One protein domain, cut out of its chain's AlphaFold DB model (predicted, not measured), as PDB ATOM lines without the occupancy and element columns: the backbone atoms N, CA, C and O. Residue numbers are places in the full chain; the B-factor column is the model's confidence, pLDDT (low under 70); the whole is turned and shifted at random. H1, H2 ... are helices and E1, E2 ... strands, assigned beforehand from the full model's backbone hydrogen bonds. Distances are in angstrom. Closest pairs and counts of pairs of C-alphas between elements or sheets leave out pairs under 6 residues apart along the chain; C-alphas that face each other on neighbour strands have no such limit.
ATOM      1  N   ARG A   2      37.031  27.678 -33.849       79.50
ATOM      2  CA  ARG A   2      37.674  28.839 -33.149       79.50
ATOM      3  C   ARG A   2      39.109  29.116 -33.612       79.50
ATOM      4  O   ARG A   2      39.878  28.171 -33.580       79.50
ATOM      5  N   LYS A   3      39.503  30.329 -34.012       83.81
ATOM      6  CA  LYS A   3      40.847  30.613 -34.578       83.81
ATOM      7  C   LYS A   3      42.017  30.153 -33.681       83.81
ATOM      8  O   LYS A   3      41.897  30.101 -32.459       83.81
ATOM      9  N   SER A   4      43.140  29.814 -34.319       86.31
ATOM     10  CA  SER A   4      44.408  29.506 -33.647       86.31
ATOM     11  C   SER A   4      44.884  30.702 -32.813       86.31
ATOM     12  O   SER A   4      44.774  31.842 -33.256       86.31
ATOM     13  N   ARG A   5      45.436  30.429 -31.625       91.19
ATOM     14  CA  ARG A   5      46.079  31.428 -30.750       91.19
ATOM     15  C   ARG A   5      47.592  31.549 -30.982       91.19
ATOM     16  O   ARG A   5      48.249  32.289 -30.262       91.19
ATOM     17  N   LEU A   6      48.148  30.782 -31.921       91.81
ATOM     18  CA  LEU A   6      49.566  30.845 -32.273       91.81
ATOM     19  C   LEU A   6      49.864  32.143 -33.028       91.81
ATOM     20  O   LEU A   6      49.016  32.634 -33.769       91.81
ATOM     21  N   GLU A   7      51.082  32.651 -32.880       95.12
ATOM     22  CA  GLU A   7      51.583  33.782 -33.668       95.12
ATOM     23  C   GLU A   7      51.529  33.442 -35.172       95.12
ATOM     24  O   GLU A   7      51.721  32.282 -35.559       95.12
ATOM     25  N   TRP A   8      51.243  34.422 -36.027       94.12
ATOM     26  CA  TRP A   8      51.053  34.189 -37.462       94.12
ATOM     27  C   TRP A   8      52.291  33.573 -38.125       94.12
ATOM     28  O   TRP A   8      52.171  32.650 -38.933       94.12
ATOM     29  N   THR A   9      53.487  33.999 -37.722       96.06
ATOM     30  CA  THR A   9      54.754  33.474 -38.253       96.06
ATOM     31  C   THR A   9      54.911  31.978 -37.972       96.06
ATOM     32  O   THR A   9      55.372  31.214 -38.822       96.06
ATOM     33  N   VAL A  10      54.477  31.539 -36.787       95.75
ATOM     34  CA  VAL A  10      54.476  30.125 -36.386       95.75
ATOM     35  C   VAL A  10      53.448  29.345 -37.198       95.75
ATOM     36  O   VAL A  10      53.751  28.257 -37.681       95.75
ATOM     37  N   GLN A  11      52.250  29.903 -37.387       95.75
ATOM     38  CA  GLN A  11      51.212  29.277 -38.208       95.75
ATOM     39  C   GLN A  11      51.684  29.060 -39.646       95.75
ATOM     40  O   GLN A  11      51.519  27.961 -40.168       95.75
ATOM     41  N   ARG A  12      52.332  30.060 -40.256       96.94
ATOM     42  CA  ARG A  12      52.849  29.955 -41.627       96.94
ATOM     43  C   ARG A  12      53.840  28.800 -41.774       96.94
ATOM     44  O   ARG A  12      53.671  27.964 -42.653       96.94
ATOM     45  N   ARG A  13      54.802  28.686 -40.852       97.25
ATOM     46  CA  ARG A  13      55.759  27.565 -40.831       97.25
ATOM     47  C   ARG A  13      55.075  26.210 -40.647       97.25
ATOM     48  O   ARG A  13      55.476  25.227 -41.260       97.25
ATOM     49  N   LEU A  14      54.045  26.139 -39.801       95.94
ATOM     50  CA  LEU A  14      53.262  24.913 -39.628       95.94
ATOM     51  C   LEU A  14      52.530  24.514 -40.918       95.94
ATOM     52  O   LEU A  14      52.474  23.324 -41.215       95.94
ATOM     53  N   ILE A  15      52.000  25.478 -41.675       95.88
ATOM     54  CA  ILE A  15      51.324  25.236 -42.958       95.88
ATOM     55  C   ILE A  15      52.323  24.750 -44.016       95.88
ATOM     56  O   ILE A  15      52.105  23.692 -44.597       95.88
ATOM     57  N   GLU A  16      53.459  25.434 -44.185       96.19
ATOM     58  CA  GLU A  16      54.533  25.033 -45.119       96.19
ATOM     59  C   GLU A  16      54.980  23.572 -44.872       96.19
ATOM     60  O   GLU A  16      55.176  22.763 -45.786       96.19
ATOM     61  N   HIS A  17      55.099  23.186 -43.599       96.06
ATOM     62  CA  HIS A  17      55.451  21.820 -43.234       96.06
ATOM     63  C   HIS A  17      54.319  20.800 -43.410       96.06
ATOM     64  O   HIS A  17      54.587  19.621 -43.652       96.06
ATOM     65  N   PHE A  18      53.073  21.236 -43.258       94.94
ATOM     66  CA  PHE A  18      51.903  20.404 -43.502       94.94
ATOM     67  C   PHE A  18      51.783  20.058 -44.993       94.94
ATOM     68  O   PHE A  18      51.621  18.887 -45.329       94.94
ATOM     69  N   GLU A  19      51.955  21.045 -45.874       93.25
ATOM     70  CA  GLU A  19      51.939  20.871 -47.335       93.25
ATOM     71  C   GLU A  19      53.077  19.969 -47.831       93.25
ATOM     72  O   GLU A  19      52.873  19.122 -48.697       93.25
ATOM     73  N   SER A  20      54.267  20.083 -47.232       93.38
ATOM     74  CA  SER A  20      55.412  19.211 -47.545       93.38
ATOM     75  C   SER A  20      55.312  17.793 -46.959       93.38
ATOM     76  O   SER A  20      56.230  16.992 -47.136       93.38
ATOM     77  N   GLY A  21      54.232  17.462 -46.240       92.00
ATOM     78  CA  GLY A  21      54.010  16.125 -45.676       92.00
ATOM     79  C   GLY A  21      54.921  15.766 -44.495       92.00
ATOM     80  O   GLY A  21      55.028  14.596 -44.120       92.00
ATOM     81  N   SER A  22      55.582  16.752 -43.880       93.50
ATOM     82  CA  SER A  22      56.421  16.523 -42.698       93.50
ATOM     83  C   SER A  22      55.575  16.052 -41.511       93.50
ATOM     84  O   SER A  22      54.439  16.476 -41.327       93.50
ATOM     85  N   THR A  23      56.114  15.198 -40.634       94.75
ATOM     86  CA  THR A  23      55.340  14.767 -39.454       94.75
ATOM     87  C   THR A  23      55.234  15.886 -38.415       94.75
ATOM     88  O   THR A  23      56.218  16.568 -38.121       94.75
ATOM     89  N   ALA A  24      54.079  16.012 -37.754       93.44
ATOM     90  CA  ALA A  24      53.869  17.003 -36.691       93.44
ATOM     91  C   ALA A  24      54.909  16.911 -35.556       93.44
ATOM     92  O   ALA A  24      55.230  17.912 -34.921       93.44
ATOM     93  N   ARG A  25      55.464  15.713 -35.307       95.19
ATOM     94  CA  ARG A  25      56.527  15.509 -34.315       95.19
ATOM     95  C   ARG A  25      57.817  16.217 -34.722       95.19
ATOM     96  O   ARG A  25      58.387  16.917 -33.894       95.19
ATOM     97  N   THR A  26      58.264  16.032 -35.962       96.06
ATOM     98  CA  THR A  26      59.478  16.679 -36.484       96.06
ATOM     99  C   THR A  26      59.305  18.194 -36.509       96.06
ATOM    100  O   THR A  26      60.164  18.938 -36.045       96.06
ATOM    101  N   VAL A  27      58.147  18.646 -36.983       96.81
ATOM    102  CA  VAL A  27      57.822  20.068 -37.128       96.81
ATOM    103  C   VAL A  27      57.758  20.774 -35.779       96.81
ATOM    104  O   VAL A  27      58.230  21.899 -35.660       96.81
ATOM    105  N   ALA A  28      57.240  20.113 -34.740       96.81
ATOM    106  CA  ALA A  28      57.226  20.668 -33.390       96.81
ATOM    107  C   ALA A  28      58.633  21.059 -32.912       96.81
ATOM    108  O   ALA A  28      58.817  22.153 -32.380       96.81
ATOM    109  N   SER A  29      59.627  20.202 -33.169       96.62
ATOM    110  CA  SER A  29      61.030  20.479 -32.851       96.62
ATOM    111  C   SER A  29      61.636  21.577 -33.732       96.62
ATOM    112  O   SER A  29      62.375  22.406 -33.215       96.62
ATOM    113  N   LEU A  30      61.309  21.620 -35.029       95.25
ATOM    114  CA  LEU A  30      61.840  22.623 -35.966       95.25
ATOM    115  C   LEU A  30      61.272  24.031 -35.735       95.25
ATOM    116  O   LEU A  30      61.984  25.025 -35.856       95.25
ATOM    117  N   VAL A  31      59.980  24.120 -35.421       95.00
ATOM    118  CA  VAL A  31      59.266  25.393 -35.245       95.00
ATOM    119  C   VAL A  31      59.322  25.876 -33.790       95.00
ATOM    120  O   VAL A  31      59.094  27.054 -33.531       95.00
ATOM    121  N   GLY A  32      59.661  24.998 -32.841       95.62
ATOM    122  CA  GLY A  32      59.762  25.344 -31.421       95.62
ATOM    123  C   GLY A  32      58.404  25.421 -30.721       95.62
ATOM    124  O   GLY A  32      58.190  26.276 -29.866       95.62
ATOM    125  N   VAL A  33      57.467  24.541 -31.084       95.75
ATOM    126  CA  VAL A  33      56.131  24.462 -30.468       95.75
ATOM    127  C   VAL A  33      55.938  23.138 -29.738       95.75
ATOM    128  O   VAL A  33      56.624  22.152 -30.002       95.75
ATOM    129  N   ASN A  34      54.961  23.075 -28.832       95.69
ATOM    130  CA  ASN A  34      54.607  21.807 -28.201       95.69
ATOM    131  C   ASN A  34      54.136  20.794 -29.264       95.69
ATOM    132  O   ASN A  34      53.330  21.120 -30.139       95.69
ATOM    133  N   LYS A  35      54.605  19.546 -29.161       94.50
ATOM    134  CA  LYS A  35      54.201  18.436 -30.032       94.50
ATOM    135  C   LYS A  35      52.682  18.266 -30.103       94.50
ATOM    136  O   LYS A  35      52.162  18.016 -31.190       94.50
ATOM    137  N   SER A  36      51.973  18.393 -28.979       95.12
ATOM    138  CA  SER A  36      50.508  18.293 -28.958       95.12
ATOM    139  C   SER A  36      49.863  19.439 -29.735       95.12
ATOM    140  O   SER A  36      48.947  19.197 -30.514       95.12
ATOM    141  N   SER A  37      50.395  20.657 -29.613       94.69
ATOM    142  CA  SER A  37      49.932  21.822 -30.371       94.69
ATOM    143  C   SER A  37      50.143  21.652 -31.874       94.69
ATOM    144  O   SER A  37      49.223  21.926 -32.639       94.69
ATOM    145  N   ALA A  38      51.310  21.164 -32.311       95.75
ATOM    146  CA  ALA A  38      51.567  20.886 -33.727       95.75
ATOM    147  C   ALA A  38      50.632  19.794 -34.271       95.75
ATOM    148  O   ALA A  38      50.040  19.954 -35.336       95.75
ATOM    149  N   ALA A  39      50.452  18.701 -33.519       95.94
ATOM    150  CA  ALA A  39      49.556  17.614 -33.906       95.94
ATOM    151  C   ALA A  39      48.098  18.085 -34.010       95.94
ATOM    152  O   ALA A  39      47.426  17.784 -34.997       95.94
ATOM    153  N   PHE A  40      47.638  18.867 -33.033       95.31
ATOM    154  CA  PHE A  40      46.305  19.459 -33.035       95.31
ATOM    155  C   PHE A  40      46.120  20.431 -34.205       95.31
ATOM    156  O   PHE A  40      45.098  20.392 -34.883       95.31
ATOM    157  N   TYR A  41      47.123  21.265 -34.494       94.81
ATOM    158  CA  TYR A  41      47.084  22.180 -35.634       94.81
ATOM    159  C   TYR A  41      46.963  21.419 -36.962       94.81
ATOM    160  O   TYR A  41      46.127  21.762 -37.790       94.81
ATOM    161  N   PHE A  42      47.734  20.348 -37.146       95.25
ATOM    162  CA  PHE A  42      47.700  19.533 -38.366       95.25
ATOM    163  C   PHE A  42      46.373  18.794 -38.527       95.25
ATOM    164  O   PHE A  42      45.843  18.700 -39.630       95.25
ATOM    165  N   GLN A  43      45.828  18.276 -37.427       94.88
ATOM    166  CA  GLN A  43      44.512  17.648 -37.438       94.88
ATOM    167  C   GLN A  43      43.438  18.630 -37.897       94.88
ATOM    168  O   GLN A  43      42.627  18.324 -38.764       94.88
ATOM    169  N   ARG A  44      43.518  19.849 -37.386       93.00
ATOM    170  CA  ARG A  44      42.604  20.915 -37.742       93.00
ATOM    171  C   ARG A  44      42.711  21.353 -39.205       93.00
ATOM    172  O   ARG A  44      41.695  21.661 -39.813       93.00
ATOM    173  N   GLN A  45      43.921  21.385 -39.765       92.75
ATOM    174  CA  GLN A  45      44.109  21.644 -41.197       92.75
ATOM    175  C   GLN A  45      43.422  20.565 -42.047       92.75
ATOM    176  O   GLN A  45      42.724  20.896 -43.000       92.75
ATOM    177  N   ARG A  46      43.526  19.286 -41.656       93.88
ATOM    178  CA  ARG A  46      42.815  18.189 -42.337       93.88
ATOM    179  C   ARG A  46      41.298  18.326 -42.271       93.88
ATOM    180  O   ARG A  46      40.644  18.065 -43.267       93.88
ATOM    181  N   GLU A  47      40.750  18.736 -41.132       91.31
ATOM    182  CA  GLU A  47      39.304  18.956 -40.975       91.31
ATOM    183  C   GLU A  47      38.791  20.068 -41.892       91.31
ATOM    184  O   GLU A  47      37.743  19.910 -42.504       91.31
ATOM    185  N   ILE A  48      39.547  21.165 -42.030       89.31
ATOM    186  CA  ILE A  48      39.200  22.247 -42.964       89.31
ATOM    187  C   ILE A  48      39.196  21.712 -44.396       89.31
ATOM    188  O   ILE A  48      38.225  21.906 -45.111       89.31
ATOM    189  N   ILE A  49      40.244  20.991 -44.801       88.81
ATOM    190  CA  ILE A  49      40.335  20.424 -46.154       88.81
ATOM    191  C   ILE A  49      39.206  19.420 -46.418       88.81
ATOM    192  O   ILE A  49      38.643  19.414 -47.507       88.81
ATOM    193  N   ALA A  50      38.867  18.581 -45.437       87.12
ATOM    194  CA  ALA A  50      37.775  17.622 -45.558       87.12
ATOM    195  C   ALA A  50      36.425  18.330 -45.732       87.12
ATOM    196  O   ALA A  50      35.688  17.977 -46.645       87.12
ATOM    197  N   GLN A  51      36.150  19.365 -44.933       83.69
ATOM    198  CA  GLN A  51      34.932  20.169 -45.057       83.69
ATOM    199  C   GLN A  51      34.821  20.805 -46.450       83.69
ATOM    200  O   GLN A  51      33.818  20.629 -47.129       83.69
ATOM    201  N   GLU A  52      35.884  21.464 -46.918       80.56
ATOM    202  CA  GLU A  52      35.906  22.078 -48.254       80.56
ATOM    203  C   GLU A  52      35.785  21.033 -49.380       80.56
ATOM    204  O   GLU A  52      35.254  21.319 -50.450       80.56
ATOM    205  N   SER A  53      36.268  19.806 -49.155       75.56
ATOM    206  CA  SER A  53      36.134  18.705 -50.111       75.56
ATOM    207  C   SER A  53      34.731  18.099 -50.137       75.56
ATOM    208  O   SER A  53      34.338  17.582 -51.179       75.56
ATOM    209  N   GLU A  54      34.001  18.108 -49.021       73.12
ATOM    210  CA  GLU A  54      32.595  17.685 -48.963       73.12
ATOM    211  C   GLU A  54      31.675  18.717 -49.625       73.12
ATOM    212  O   GLU A  54      30.717  18.345 -50.300       73.12
ATOM    213  N   ASP A  55      32.018  20.002 -49.503       66.38
ATOM    214  CA  ASP A  55      31.310  21.116 -50.143       66.38
ATOM    215  C   ASP A  55      31.678  21.287 -51.637       66.38
ATOM    216  O   ASP A  55      31.095  22.112 -52.350       66.38
ATOM    217  N   ALA A  56      32.626  20.492 -52.150       63.00
ATOM    218  CA  ALA A  56      33.011  20.510 -53.555       63.00
ATOM    219  C   ALA A  56      31.921  19.875 -54.448       63.00
ATOM    220  O   ALA A  56      31.358  18.832 -54.105       63.00
ATOM    221  N   PRO A  57      31.630  20.449 -55.633       61.97
ATOM    222  CA  PRO A  57      30.661  19.865 -56.554       61.97
ATOM    223  C   PRO A  57      31.083  18.440 -56.955       61.97
ATOM    224  O   PRO A  57      32.282  18.192 -57.129       61.97
ATOM    225  N   PRO A  58      30.125  17.510 -57.169       57.66
ATOM    226  CA  PRO A  58      30.439  16.152 -57.592       57.66
ATOM    227  C   PRO A  58      31.332  16.168 -58.833       57.66
ATOM    228  O   PRO A  58      31.111  16.936 -59.773       57.66
ATOM    229  N   ILE A  59      32.357  15.320 -58.843       57.62
ATOM    230  CA  ILE A  59      33.273  15.211 -59.976       57.62
ATOM    231  C   ILE A  59      32.501  14.586 -61.151       57.62
ATOM    232  O   ILE A  59      32.272  13.381 -61.174       57.62
ATOM    233  N   PHE A  60      32.087  15.399 -62.128       43.56
ATOM    234  CA  PHE A  60      31.464  14.934 -63.375       43.56
ATOM    235  C   PHE A  60      32.518  14.786 -64.490       43.56
ATOM    236  O   PHE A  60      33.196  15.760 -64.833       43.56
ATOM    237  N   GLY A  61      32.652  13.578 -65.059       54.78
ATOM    238  CA  GLY A  61      33.535  13.256 -66.196       54.78
ATOM    239  C   GLY A  61      34.019  11.795 -66.223       54.78
ATOM    240  O   GLY A  61      33.726  11.031 -65.306       54.78
ATOM    241  N   GLU A  62      34.768  11.408 -67.266       42.66
ATOM    242  CA  GLU A  62      35.568  10.171 -67.268       42.66
ATOM    243  C   GLU A  62      36.675  10.298 -66.215       42.66
ATOM    244  O   GLU A  62      37.464  11.246 -66.229       42.66
ATOM    245  N   ILE A  63      36.700   9.365 -65.267       50.59
ATOM    246  CA  ILE A  63      37.683   9.334 -64.188       50.59
ATOM    247  C   ILE A  63      38.760   8.333 -64.588       50.59
ATOM    248  O   ILE A  63      38.485   7.136 -64.695       50.59
ATOM    249  N   GLU A  64      39.989   8.808 -64.775       47.47
ATOM    250  CA  GLU A  64      41.137   7.914 -64.854       47.47
ATOM    251  C   GLU A  64      41.476   7.479 -63.429       47.47
ATOM    252  O   GLU A  64      41.872   8.270 -62.571       47.47
ATOM    253  N   VAL A  65      41.204   6.208 -63.150       47.31
ATOM    254  CA  VAL A  65      41.459   5.605 -61.848       47.31
ATOM    255  C   VAL A  65      42.897   5.104 -61.847       47.31
ATOM    256  O   VAL A  65      43.173   4.020 -62.372       47.31
ATOM    257  N   ASP A  66      43.808   5.866 -61.242       51.44
ATOM    258  CA  ASP A  66      45.175   5.394 -61.033       51.44
ATOM    259  C   ASP A  66      45.157   4.310 -59.947       51.44
ATOM    260  O   ASP A  66      44.897   4.561 -58.763       51.44
ATOM    261  N   LYS A  67      45.362   3.057 -60.368       42.75
ATOM    262  CA  LYS A  67      45.481   1.905 -59.468       42.75
ATOM    263  C   LYS A  67      46.901   1.872 -58.916       42.75
ATOM    264  O   LYS A  67      47.726   1.068 -59.355       42.75
ATOM    265  N   SER A  68      47.180   2.712 -57.930       57.62
ATOM    266  CA  SER A  68      48.425   2.634 -57.173       57.62
ATOM    267  C   SER A  68      48.318   1.530 -56.112       57.62
ATOM    268  O   SER A  68      47.478   1.535 -55.213       57.62
ATOM    269  N   TYR A  69      49.165   0.509 -56.242       52.34
ATOM    270  CA  TYR A  69      49.235  -0.600 -55.292       52.34
ATOM    271  C   TYR A  69      50.181  -0.228 -54.148       52.34
ATOM    272  O   TYR A  69      51.385  -0.122 -54.369       52.34
ATOM    273  N   PHE A  70      49.679  -0.110 -52.916       47.69
ATOM    274  CA  PHE A  70      50.559  -0.019 -51.749       47.69
ATOM    275  C   PHE A  70      51.163  -1.391 -51.420       47.69
ATOM    276  O   PHE A  70      50.478  -2.420 -51.386       47.69
ATOM    277  N   GLU A  71      52.477  -1.410 -51.202       44.94
ATOM    278  CA  GLU A  71      53.234  -2.615 -50.876       44.94
ATOM    279  C   GLU A  71      52.974  -3.042 -49.424       44.94
ATOM    280  O   GLU A  71      53.416  -2.405 -48.471       44.94
ATOM    281  N   GLY A  72      52.288  -4.171 -49.236       46.78
ATOM    282  CA  GLY A  72      52.354  -4.901 -47.975       46.78
ATOM    283  C   GLY A  72      53.774  -5.436 -47.784       46.78
ATOM    284  O   GLY A  72      54.254  -6.229 -48.594       46.78
ATOM    285  N   HIS A  73      54.463  -5.013 -46.725       47.28
ATOM    286  CA  HIS A  73      55.823  -5.465 -46.433       47.28
ATOM    287  C   HIS A  73      55.832  -6.958 -46.047       47.28
ATOM    288  O   HIS A  73      55.591  -7.310 -44.891       47.28
ATOM    289  N   ARG A  74      56.102  -7.855 -47.010       53.03
ATOM    290  CA  ARG A  74      56.367  -9.289 -46.780       53.03
ATOM    291  C   ARG A  74      57.386  -9.852 -47.781       53.03
ATOM    292  O   ARG A  74      57.383  -9.501 -48.957       53.03
ATOM    293  N   VAL A  86      46.204  -4.063 -50.360       47.81
ATOM    294  CA  VAL A  86      45.054  -3.162 -50.250       47.81
ATOM    295  C   VAL A  86      45.020  -2.311 -51.511       47.81
ATOM    296  O   VAL A  86      45.989  -1.623 -51.830       47.81
ATOM    297  N   LEU A  87      43.920  -2.408 -52.254       46.00
ATOM    298  CA  LEU A  87      43.673  -1.583 -53.427       46.00
ATOM    299  C   LEU A  87      43.365  -0.158 -52.959       46.00
ATOM    300  O   LEU A  87      42.397   0.046 -52.231       46.00
ATOM    301  N   VAL A  88      44.193   0.806 -53.358       48.84
ATOM    302  CA  VAL A  88      43.946   2.231 -53.125       48.84
ATOM    303  C   VAL A  88      43.687   2.868 -54.481       48.84
ATOM    304  O   VAL A  88      44.456   2.685 -55.421       48.84
ATOM    305  N   PHE A  89      42.555   3.552 -54.602       46.00
ATOM    306  CA  PHE A  89      42.178   4.257 -55.818       46.00
ATOM    307  C   PHE A  89      42.507   5.741 -55.657       46.00
ATOM    308  O   PHE A  89      42.004   6.378 -54.731       46.00
ATOM    309  N   GLY A  90      43.326   6.291 -56.556       47.91
ATOM    310  CA  GLY A  90      43.441   7.736 -56.750       47.91
ATOM    311  C   GLY A  90      42.452   8.185 -57.825       47.91
ATOM    312  O   GLY A  90      42.490   7.667 -58.939       47.91
ATOM    313  N   LEU A  91      41.544   9.110 -57.502       49.78
ATOM    314  CA  LEU A  91      40.642   9.721 -58.484       49.78
ATOM    315  C   LEU A  91      41.314  10.985 -59.036       49.78
ATOM    316  O   LEU A  91      41.514  11.944 -58.290       49.78
ATOM    317  N   ILE A  92      41.664  10.995 -60.325       48.50
ATOM    318  CA  ILE A  92      42.229  12.165 -61.018       48.50
ATOM    319  C   ILE A  92      41.278  12.575 -62.153       48.50
ATOM    320  O   ILE A  92      40.815  11.743 -62.933       48.50
TER     321      ILE A  92
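This is residues 2 to 74 and 86 to 92 of the 117 residues of the protein "Transposase-like protein" of Granulicella arctica (UniProt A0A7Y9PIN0). Two separate parts are joined by one long helix: a small head, in which the helical hairpin H1 and H2 packs on the first half of H3, and a far ribbon of two antiparallel strands, E1 and E2. H3 runs out of the head like an arm, and residues 47 to 58, of which 47 to 54 belong to H3, stand free between head and ribbon. The printed part has 80 residues, with three named helices and then two named strands along the chain, in the order H1, H2, H3, E1, E2; the sheet's order is E1 - E2, and the class is mixed, helices and strands. The whole is loose, with a radius of gyration of the C-alphas of 16.7 A, and flat, spanning 44 by 40 by 16 A.

H1, residues 8 to 19, touches H2, residues 24 to 31, and the two form a helical hairpin over a tight link; their closest C-alphas, of His 17 and Val 27, are 6.8 A apart. They run opposite ways at a steep tilt of 42 degrees. H3, residues 35 to 54, follows over another tight link and touches H2 with its residues 35 to 42 alone, the closest C-alphas being those of Ala 28 and Lys 35, 5.0 A apart. H2 and H3 run opposite ways at a steep tilt of 64 degrees. Residues 14 to 18 of H1 alone touch residues 38 to 42 of H3, with the C-alphas of Phe 18 and Phe 42 closest at 6.7 A; the two helices run the same way at a steep tilt of 66 degrees. The helix packing is mostly crossed, with no touching pair at a shallow tilt. Every O i to N i+4 pair is within hydrogen-bond range in H1 and H3, and 3 of 4 are in H2. E1, residues 63 to 69, and E2, residues 87 to 92, are antiparallel neighbours at 145 degrees. N 66 and O 90 are within hydrogen-bond range at 3.2 A, as are N 90 and O 66 at 3.2 A. E1 is apart from H1 and H2, and E2 is apart from H1, H2 and H3.

H1 begins at C-alpha 8, (51.053, 34.189, -37.462), and is 16.6 A long. H2 is 10.1 A long. H3 is 28.7 A long and ends at C-alpha 54, (32.595, 17.685, -48.963). E1 is 17.6 A long, and E2, 15.8 A, ends at C-alpha 92, (42.229, 12.165, -61.018).

The two C-alphas farthest apart, those of Gly 32 and Glu 62, are 45.8 A apart. Residues 75 to 85 are not printed, and C-alphas 74 and 86 are 13.3 A apart across this cut, which lies in the link from E1 to E2. The link from H3 to E1 is short, and of the links printed whole none is long. The mean pLDDT of the printed part is 78.5; residues 55 to 74 and 86 to 92, which hold both strands, are under 70.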